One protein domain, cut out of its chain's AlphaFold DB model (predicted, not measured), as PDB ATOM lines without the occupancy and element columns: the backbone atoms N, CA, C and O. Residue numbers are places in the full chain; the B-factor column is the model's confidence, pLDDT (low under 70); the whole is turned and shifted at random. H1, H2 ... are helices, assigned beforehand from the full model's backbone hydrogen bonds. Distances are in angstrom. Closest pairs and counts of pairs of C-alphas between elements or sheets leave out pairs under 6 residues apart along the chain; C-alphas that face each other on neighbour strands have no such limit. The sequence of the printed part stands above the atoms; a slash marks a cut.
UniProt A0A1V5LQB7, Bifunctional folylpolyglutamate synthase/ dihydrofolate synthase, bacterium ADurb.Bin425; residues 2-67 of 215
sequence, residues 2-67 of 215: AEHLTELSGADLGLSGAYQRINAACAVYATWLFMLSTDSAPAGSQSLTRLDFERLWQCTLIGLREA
ATOM      1  N   ALA A   2     -12.739 -62.063  94.067       55.50
ATOM      2  CA  ALA A   2     -13.634 -63.039  94.715       55.50
ATOM      3  C   ALA A   2     -13.718 -62.875  96.253       55.50
ATOM      4  O   ALA A   2     -14.806 -62.947  96.819       55.50
ATOM      5  N   GLU A   3     -12.596 -62.567  96.912       60.22
ATOM      6  CA  GLU A   3     -12.550 -62.275  98.357       60.22
ATOM      7  C   GLU A   3     -13.366 -61.016  98.716       60.22
ATOM      8  O   GLU A   3     -14.263 -61.079  99.550       60.22
ATOM      9  N   HIS A   4     -13.171 -59.908  97.993       63.25
ATOM     10  CA  HIS A   4     -13.906 -58.650  98.211       63.25
ATOM     11  C   HIS A   4     -15.411 -58.730  97.896       63.25
ATOM     12  O   HIS A   4     -16.217 -58.053  98.529       63.25
ATOM     13  N   LEU A   5     -15.837 -59.585  96.956       59.94
ATOM     14  CA  LEU A   5     -17.267 -59.841  96.721       59.94
ATOM     15  C   LEU A   5     -17.933 -60.540  97.915       59.94
ATOM     16  O   LEU A   5     -19.116 -60.327  98.171       59.94
ATOM     17  N   THR A   6     -17.172 -61.346  98.656       63.00
ATOM     18  CA  THR A   6     -17.649 -61.976  99.892       63.00
ATOM     19  C   THR A   6     -17.758 -60.934 101.008       63.00
ATOM     20  O   THR A   6     -18.757 -60.915 101.722       63.00
ATOM     21  N   GLU A   7     -16.814 -59.993 101.098       66.00
ATOM     22  CA  GLU A   7     -16.893 -58.860 102.036       66.00
ATOM     23  C   GLU A   7     -18.105 -57.950 101.779       66.00
ATOM     24  O   GLU A   7     -18.722 -57.491 102.736       66.00
ATOM     25  N   LEU A   8     -18.529 -57.752 100.521       70.19
ATOM     26  CA  LEU A   8     -19.750 -56.978 100.213       70.19
ATOM     27  C   LEU A   8     -21.014 -57.575 100.811       70.19
ATOM     28  O   LEU A   8     -21.947 -56.836 101.117       70.19
ATOM     29  N   SER A   9     -21.067 -58.899 100.963       68.31
ATOM     30  CA  SER A   9     -22.242 -59.557 101.534       68.31
ATOM     31  C   SER A   9     -22.461 -59.200 103.010       68.31
ATOM     32  O   SER A   9     -23.599 -59.241 103.472       68.31
ATOM     33  N   GLY A  10     -21.396 -58.800 103.716       70.44
ATOM     34  CA  GLY A  10     -21.429 -58.333 105.105       70.44
ATOM     35  C   GLY A  10     -21.104 -56.847 105.277       70.44
ATOM     36  O   GLY A  10     -20.919 -56.406 106.409       70.44
ATOM     37  N   ALA A  11     -20.994 -56.081 104.187       76.06
ATOM     38  CA  ALA A  11     -20.658 -54.666 104.256       76.06
ATOM     39  C   ALA A  11     -21.812 -53.847 104.851       76.06
ATOM     40  O   ALA A  11     -22.979 -54.046 104.508       76.06
ATOM     41  N   ASP A  12     -21.466 -52.889 105.709       84.81
ATOM     42  CA  ASP A  12     -22.407 -51.902 106.237       84.81
ATOM     43  C   ASP A  12     -22.761 -50.892 105.134       84.81
ATOM     44  O   ASP A  12     -21.932 -50.072 104.727       84.81
ATOM     45  N   LEU A  13     -23.975 -50.996 104.591       90.62
ATOM     46  CA  LEU A  13     -24.457 -50.151 103.500       90.62
ATOM     47  C   LEU A  13     -25.272 -48.980 104.046       90.62
ATOM     48  O   LEU A  13     -26.147 -49.145 104.890       90.62
ATOM     49  N   GLY A  14     -25.076 -47.797 103.460       91.50
ATOM     50  CA  GLY A  14     -25.871 -46.613 103.787       91.50
ATOM     51  C   GLY A  14     -27.335 -46.693 103.340       91.50
ATOM     52  O   GLY A  14     -28.160 -45.900 103.792       91.50
ATOM     53  N   LEU A  15     -27.660 -47.640 102.453       91.62
ATOM     54  CA  LEU A  15     -29.008 -47.892 101.948       91.62
ATOM     55  C   LEU A  15     -29.527 -49.234 102.473       91.62
ATOM     56  O   LEU A  15     -28.877 -50.266 102.313       91.62
ATOM     57  N   SER A  16     -30.724 -49.211 103.056       90.44
ATOM     58  CA  SER A  16     -31.423 -50.403 103.549       90.44
ATOM     59  C   SER A  16     -32.193 -51.128 102.438       90.44
ATOM     60  O   SER A  16     -32.396 -50.590 101.353       90.44
ATOM     61  N   GLY A  17     -32.657 -52.348 102.714       87.88
ATOM     62  CA  GLY A  17     -33.418 -53.171 101.770       87.88
ATOM     63  C   GLY A  17     -32.543 -54.164 101.001       87.88
ATOM     64  O   GLY A  17     -31.465 -53.837 100.508       87.88
ATOM     65  N   ALA A  18     -33.022 -55.400 100.875       89.00
ATOM     66  CA  ALA A  18     -32.262 -56.524 100.332       89.00
ATOM     67  C   ALA A  18     -31.733 -56.265  98.914       89.00
ATOM     68  O   ALA A  18     -30.592 -56.597  98.582       89.00
ATOM     69  N   TYR A  19     -32.547 -55.613  98.080       90.75
ATOM     70  CA  TYR A  19     -32.186 -55.292  96.701       90.75
ATOM     71  C   TYR A  19     -31.043 -54.268  96.598       90.75
ATOM     72  O   TYR A  19     -30.368 -54.214  95.569       90.75
ATOM     73  N   GLN A  20     -30.771 -53.482  97.647       91.50
ATOM     74  CA  GLN A  20     -29.656 -52.534  97.635       91.50
ATOM     75  C   GLN A  20     -28.297 -53.212  97.678       91.50
ATOM     76  O   GLN A  20     -27.338 -52.643  97.170       91.50
ATOM     77  N   ARG A  21     -28.207 -54.451  98.178       89.75
ATOM     78  CA  ARG A  21     -26.970 -55.242  98.082       89.75
ATOM     79  C   ARG A  21     -26.583 -55.494  96.625       89.75
ATOM     80  O   ARG A  21     -25.412 -55.400  96.268       89.75
ATOM     81  N   ILE A  22     -27.576 -55.738  95.765       89.12
ATOM     82  CA  ILE A  22     -27.363 -55.902  94.321       89.12
ATOM     83  C   ILE A  22     -26.956 -54.564  93.696       89.12
ATOM     84  O   ILE A  22     -25.999 -54.519  92.930       89.12
ATOM     85  N   ASN A  23     -27.624 -53.463  94.053       91.75
ATOM     86  CA  ASN A  23     -27.261 -52.133  93.546       91.75
ATOM     87  C   ASN A  23     -25.843 -51.718  93.966       91.75
ATOM     88  O   ASN A  23     -25.100 -51.186  93.144       91.75
ATOM     89  N   ALA A  24     -25.454 -52.002  95.209       91.56
ATOM     90  CA  ALA A  24     -24.104 -51.784  95.713       91.56
ATOM     91  C   ALA A  24     -23.088 -52.607  94.916       91.56
ATOM     92  O   ALA A  24     -22.121 -52.044  94.411       91.56
ATOM     93  N   ALA A  25     -23.336 -53.904  94.709       90.06
ATOM     94  CA  ALA A  25     -22.465 -54.751  93.896       90.06
ATOM     95  C   ALA A  25     -22.327 -54.234  92.451       90.06
ATOM     96  O   ALA A  25     -21.216 -54.170  91.922       90.06
ATOM     97  N   CYS A  26     -23.428 -53.800  91.830       91.31
ATOM     98  CA  CYS A  26     -23.411 -53.168  90.510       91.31
ATOM     99  C   CYS A  26     -22.582 -51.878  90.502       91.31
ATOM    100  O   CYS A  26     -21.800 -51.672  89.576       91.31
ATOM    101  N   ALA A  27     -22.724 -51.027  91.523       91.56
ATOM    102  CA  ALA A  27     -21.956 -49.792  91.650       91.56
ATOM    103  C   ALA A  27     -20.457 -50.081  91.795       91.56
ATOM    104  O   ALA A  27     -19.662 -49.519  91.048       91.56
ATOM    105  N   VAL A  28     -20.075 -51.020  92.668       89.56
ATOM    106  CA  VAL A  28     -18.680 -51.462  92.821       89.56
ATOM    107  C   VAL A  28     -18.116 -51.967  91.498       89.56
ATOM    108  O   VAL A  28     -17.026 -51.565  91.097       89.56
ATOM    109  N   TYR A  29     -18.859 -52.825  90.799       88.19
ATOM    110  CA  TYR A  29     -18.406 -53.378  89.529       88.19
ATOM    111  C   TYR A  29     -18.273 -52.299  88.447       88.19
ATOM    112  O   TYR A  29     -17.297 -52.293  87.697       88.19
ATOM    113  N   ALA A  30     -19.206 -51.347  88.392       88.81
ATOM    114  CA  ALA A  30     -19.136 -50.212  87.479       88.81
ATOM    115  C   ALA A  30     -17.927 -49.311  87.776       88.81
ATOM    116  O   ALA A  30     -17.194 -48.959  86.854       88.81
ATOM    117  N   THR A  31     -17.671 -48.988  89.049       84.38
ATOM    118  CA  THR A  31     -16.487 -48.229  89.479       84.38
ATOM    119  C   THR A  31     -15.200 -48.952  89.094       84.38
ATOM    120  O   THR A  31     -14.282 -48.333  88.561       84.38
ATOM    121  N   TRP A  32     -15.151 -50.268  89.294       80.56
ATOM    122  CA  TRP A  32     -14.008 -51.093  88.917       80.56
ATOM    123  C   TRP A  32     -13.749 -51.076  87.407       80.56
ATOM    124  O   TRP A  32     -12.629 -50.816  86.971       80.56
ATOM    125  N   LEU A  33     -14.781 -51.323  86.594       83.12
ATOM    126  CA  LEU A  33     -14.659 -51.282  85.135       83.12
ATOM    127  C   LEU A  33     -14.250 -49.896  84.639       83.12
ATOM    128  O   LEU A  33     -13.409 -49.799  83.749       83.12
ATOM    129  N   PHE A  34     -14.809 -48.837  85.228       81.88
ATOM    130  CA  PHE A  34     -14.434 -47.468  84.905       81.88
ATOM    131  C   PHE A  34     -12.937 -47.246  85.136       81.88
ATOM    132  O   PHE A  34     -12.248 -46.828  84.210       81.88
ATOM    133  N   MET A  35     -12.416 -47.634  86.304       75.56
ATOM    134  CA  MET A  35     -10.990 -47.515  86.634       75.56
ATOM    135  C   MET A  35     -10.083 -48.296  85.680       75.56
ATOM    136  O   MET A  35      -9.017 -47.803  85.327       75.56
ATOM    137  N   LEU A  36     -10.503 -49.486  85.237       73.44
ATOM    138  CA  LEU A  36      -9.762 -50.262  84.235       73.44
ATOM    139  C   LEU A  36      -9.821 -49.646  82.831       73.44
ATOM    140  O   LEU A  36      -8.914 -49.866  82.035       73.44
ATOM    141  N   SER A  37     -10.904 -48.933  82.508       72.50
ATOM    142  CA  SER A  37     -11.124 -48.334  81.185       72.50
ATOM    143  C   SER A  37     -10.473 -46.965  81.018       72.50
ATOM    144  O   SER A  37     -10.177 -46.550  79.899       72.50
ATOM    145  N   THR A  38     -10.270 -46.242  82.116       64.44
ATOM    146  CA  THR A  38      -9.603 -44.950  82.089       64.44
ATOM    147  C   THR A  38      -8.094 -45.154  82.127       64.44
ATOM    148  O   THR A  38      -7.567 -45.603  83.142       64.44
ATOM    149  N   ASP A  39      -7.384 -44.687  81.095       54.94
ATOM    150  CA  ASP A  39      -5.923 -44.451  81.079       54.94
ATOM    151  C   ASP A  39      -5.468 -43.402  82.129       54.94
ATOM    152  O   ASP A  39      -4.408 -42.797  82.023       54.94
ATOM    153  N   SER A  40      -6.260 -43.153  83.176       51.88
ATOM    154  CA  SER A  40      -5.938 -42.265  84.297       51.88
ATOM    155  C   SER A  40      -4.901 -42.855  85.257       51.88
ATOM    156  O   SER A  40      -4.683 -42.298  86.334       51.88
ATOM    157  N   ALA A  41      -4.222 -43.940  84.873       50.19
ATOM    158  CA  ALA A  41      -2.890 -44.193  85.394       50.19
ATOM    159  C   ALA A  41      -2.025 -42.973  85.013       50.19
ATOM    160  O   ALA A  41      -1.938 -42.648  83.827       50.19
ATOM    161  N   PRO A  42      -1.435 -42.240  85.976       45.91
ATOM    162  CA  PRO A  42      -0.574 -41.108  85.653       45.91
ATOM    163  C   PRO A  42       0.463 -41.548  84.615       45.91
ATOM    164  O   PRO A  42       1.031 -42.627  84.750       45.91
ATOM    165  N   ALA A  43       0.643 -40.738  83.566       44.81
ATOM    166  CA  ALA A  43       1.471 -41.031  82.398       44.81
ATOM    167  C   ALA A  43       2.764 -41.782  82.774       44.81
ATOM    168  O   ALA A  43       3.703 -41.206  83.321       44.81
ATOM    169  N   GLY A  44       2.767 -43.089  82.504       48.25
ATOM    170  CA  GLY A  44       3.785 -44.026  82.968       48.25
ATOM    171  C   GLY A  44       3.127 -45.303  83.471       48.25
ATOM    172  O   GLY A  44       2.686 -45.363  84.610       48.25
ATOM    173  N   SER A  45       3.059 -46.320  82.611       53.03
ATOM    174  CA  SER A  45       2.505 -47.649  82.877       53.03
ATOM    175  C   SER A  45       2.888 -48.192  84.258       53.03
ATOM    176  O   SER A  45       3.923 -48.836  84.421       53.03
ATOM    177  N   GLN A  46       2.041 -47.973  85.255       57.94
ATOM    178  CA  GLN A  46       2.099 -48.695  86.513       57.94
ATOM    179  C   GLN A  46       0.808 -49.487  86.614       57.94
ATOM    180  O   GLN A  46      -0.280 -48.936  86.761       57.94
ATOM    181  N   SER A  47       0.936 -50.807  86.463       67.56
ATOM    182  CA  SER A  47      -0.117 -51.727  86.883       67.56
ATOM    183  C   SER A  47      -0.497 -51.390  88.324       67.56
ATOM    184  O   SER A  47       0.399 -51.228  89.153       67.56
ATOM    185  N   LEU A  48      -1.798 -51.284  88.608       68.94
ATOM    186  CA  LEU A  48      -2.309 -51.064  89.962       68.94
ATOM    187  C   LEU A  48      -1.623 -52.034  90.929       68.94
ATOM    188  O   LEU A  48      -1.662 -53.255  90.737       68.94
ATOM    189  N   THR A  49      -0.966 -51.495  91.954       79.38
ATOM    190  CA  THR A  49      -0.333 -52.330  92.970       79.38
ATOM    191  C   THR A  49      -1.402 -52.932  93.877       79.38
ATOM    192  O   THR A  49      -2.529 -52.441  93.974       79.38
ATOM    193  N   ARG A  50      -1.042 -53.978  94.626       77.38
ATOM    194  CA  ARG A  50      -1.923 -54.526  95.667       77.38
ATOM    195  C   ARG A  50      -2.356 -53.458  96.685       77.38
ATOM    196  O   ARG A  50      -3.482 -53.509  97.167       77.38
ATOM    197  N   LEU A  51      -1.482 -52.498  97.000       79.56
ATOM    198  CA  LEU A  51      -1.785 -51.419  97.942       79.56
ATOM    199  C   LEU A  51      -2.779 -50.405  97.358       79.56
ATOM    200  O   LEU A  51      -3.628 -49.902  98.092       79.56
ATOM    201  N   ASP A  52      -2.706 -50.133  96.054       80.06
ATOM    202  CA  ASP A  52      -3.675 -49.268  95.371       80.06
ATOM    203  C   ASP A  52      -5.062 -49.905  95.380       80.06
ATOM    204  O   ASP A  52      -6.039 -49.242  95.721       80.06
ATOM    205  N   PHE A  53      -5.142 -51.211  95.106       79.06
ATOM    206  CA  PHE A  53      -6.399 -51.954  95.204       79.06
ATOM    207  C   PHE A  53      -6.996 -51.918  96.607       79.06
ATOM    208  O   PHE A  53      -8.189 -51.662  96.740       79.06
ATOM    209  N   GLU A  54      -6.183 -52.112  97.645       84.19
ATOM    210  CA  GLU A  54      -6.663 -52.046  99.027       84.19
ATOM    211  C   GLU A  54      -7.217 -50.653  99.357       84.19
ATOM    212  O   GLU A  54      -8.311 -50.519  99.893       84.19
ATOM    213  N   ARG A  55      -6.512 -49.584  98.969       85.50
ATOM    214  CA  ARG A  55      -6.990 -48.208  99.188       85.50
ATOM    215  C   ARG A  55      -8.292 -47.923  98.450       85.50
ATOM    216  O   ARG A  55      -9.210 -47.355  99.035       85.50
ATOM    217  N   LEU A  56      -8.379 -48.321  97.183       83.06
ATOM    218  CA  LEU A  56      -9.593 -48.174  96.380       83.06
ATOM    219  C   LEU A  56     -10.760 -48.943  96.996       83.06
ATOM    220  O   LEU A  56     -11.884 -48.437  97.024       83.06
ATOM    221  N   TRP A  57     -10.489 -50.129  97.534       86.56
ATOM    222  CA  TRP A  57     -11.478 -50.925  98.239       86.56
ATOM    223  C   TRP A  57     -12.003 -50.220  99.489       86.56
ATOM    224  O   TRP A  57     -13.213 -50.043  99.623       86.56
ATOM    225  N   GLN A  58     -11.115 -49.709 100.345       88.50
ATOM    226  CA  GLN A  58     -11.513 -48.951 101.534       88.50
ATOM    227  C   GLN A  58     -12.331 -47.700 101.174       88.50
ATOM    228  O   GLN A  58     -13.379 -47.452 101.769       88.50
ATOM    229  N   CYS A  59     -11.916 -46.943 100.151       89.81
ATOM    230  CA  CYS A  59     -12.687 -45.804  99.644       89.81
ATOM    231  C   CYS A  59     -14.075 -46.225  99.133       89.81
ATOM    232  O   CYS A  59     -15.059 -45.525  99.364       89.81
ATOM    233  N   THR A  60     -14.161 -47.380  98.469       89.38
ATOM    234  CA  THR A  60     -15.426 -47.942  97.981       89.38
ATOM    235  C   THR A  60     -16.352 -48.294  99.144       89.38
ATOM    236  O   THR A  60     -17.514 -47.895  99.129       89.38
ATOM    237  N   LEU A  61     -15.847 -48.970 100.181       90.19
ATOM    238  CA  LEU A  61     -16.627 -49.311 101.376       90.19
ATOM    239  C   LEU A  61     -17.140 -48.062 102.106       90.19
ATOM    240  O   LEU A  61     -18.311 -48.011 102.483       90.19
ATOM    241  N   ILE A  62     -16.303 -47.028 102.248       92.56
ATOM    242  CA  ILE A  62     -16.719 -45.739 102.825       92.56
ATOM    243  C   ILE A  62     -17.841 -45.119 101.986       92.56
ATOM    244  O   ILE A  62     -18.884 -44.759 102.533       92.56
ATOM    245  N   GLY A  63     -17.671 -45.062 100.661       93.25
ATOM    246  CA  GLY A  63     -18.684 -44.524  99.752       93.25
ATOM    247  C   GLY A  63     -20.014 -45.282  99.817       93.25
ATOM    248  O   GLY A  63     -21.075 -44.662  99.849       93.25
ATOM    249  N   LEU A  64     -19.977 -46.615  99.905       93.75
ATOM    250  CA  LEU A  64     -21.174 -47.446 100.067       93.75
ATOM    251  C   LEU A  64     -21.891 -47.189 101.400       93.75
ATOM    252  O   LEU A  64     -23.123 -47.127 101.429       93.75
ATOM    253  N   ARG A  65     -21.144 -47.003 102.492       94.44
ATOM    254  CA  ARG A  65     -21.695 -46.691 103.821       94.44
ATOM    255  C   ARG A  65     -22.304 -45.284 103.887       94.44
ATOM    256  O   ARG A  65     -23.303 -45.046 104.570       94.44
ATOM    257  N   GLU A  66     -21.716 -44.328 103.175       95.00
ATOM    258  CA  GLU A  66     -22.155 -42.927 103.159       95.00
ATOM    259  C   GLU A  66     -23.242 -42.635 102.119       95.00
ATOM    260  O   GLU A  66     -23.914 -41.608 102.210       95.00
ATOM    261  N   ALA A  67     -23.483 -43.550 101.177       94.69
ATOM    262  CA  ALA A  67     -24.525 -43.405 100.173       94.69
ATOM    263  C   ALA A  67     -25.901 -43.150 100.815       94.69
ATOM    264  O   ALA A  67     -26.333 -43.849 101.736       94.69
TER     265      ALA A  67
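Overview. This is residues 2 to 67 of the 215 residues of the protein "Bifunctional folylpolyglutamate synthase/ dihydrofolate synthase" of bacterium ADurb.Bin425 (UniProt A0A1V5LQB7). Two long helices, H2 and H3, run opposite ways as a loose V, coming closest near Ala 24 and Leu 64, while the short helix H1 packs on H2 and its centre makes a triangle with theirs. A long loop bridges the open end of the V, and residues 37 to 47 stick out there. The printed part has 66 residues with three named helices, H1, H2 and H3 in chain order, and no named strand; its class is all helix. It is only just loose, close to compact, with a radius of gyration of the C-alphas of 13.1 A and spans of 43 by 21 by 19 A.

Along the chain. H1 is residues 2 to 9, 11.5 A from first to last C-alpha, and begins with C-alpha 2 at (-13.634, -63.039, 94.715). H2 is residues 18 to 37, 29.7 A long, with C-alpha 18 at (-32.262, -56.524, 100.332). H3 is residues 50 to 66, 24.5 A long, and ends with C-alpha 66 at (-22.155, -42.927, 103.159).

Arrangement. H1 and H2 form a helical hairpin and touch, with residues 21 to 25 of H2 alone; their closest C-alphas, those of Leu 8 and Ala 25, are 7.2 A apart. They run opposite ways at a tilt of 37 degrees, only just steep. H2 and H3 are close but not clearly touching, the closest C-alphas being those of Ala 24 and Leu 64, 6.8 A apart. They run opposite ways at a steep tilt of 39 degrees. H1 and H3 are near each other, with 5 pairs of C-alphas within 10 A. In H3 every O i to N i+4 pair is within hydrogen-bond range; in H1 3 of 4 are, and in H2 15 of 16.

Size, cuts and confidence. The C-alphas of Gly 17 and Gly 44, the two farthest apart, are 42.7 A apart. Without residues 37 to 47, which stand free, the body spans 34 by 21 by 18 A. The printed part has no cut; the link from H1 to H2 is short, and that from H2 to H3, 12 residues, is long. The mean pLDDT of the printed part is 78.5, with residues 2 to 7, residue 9 and residues 38 to 48 under 70.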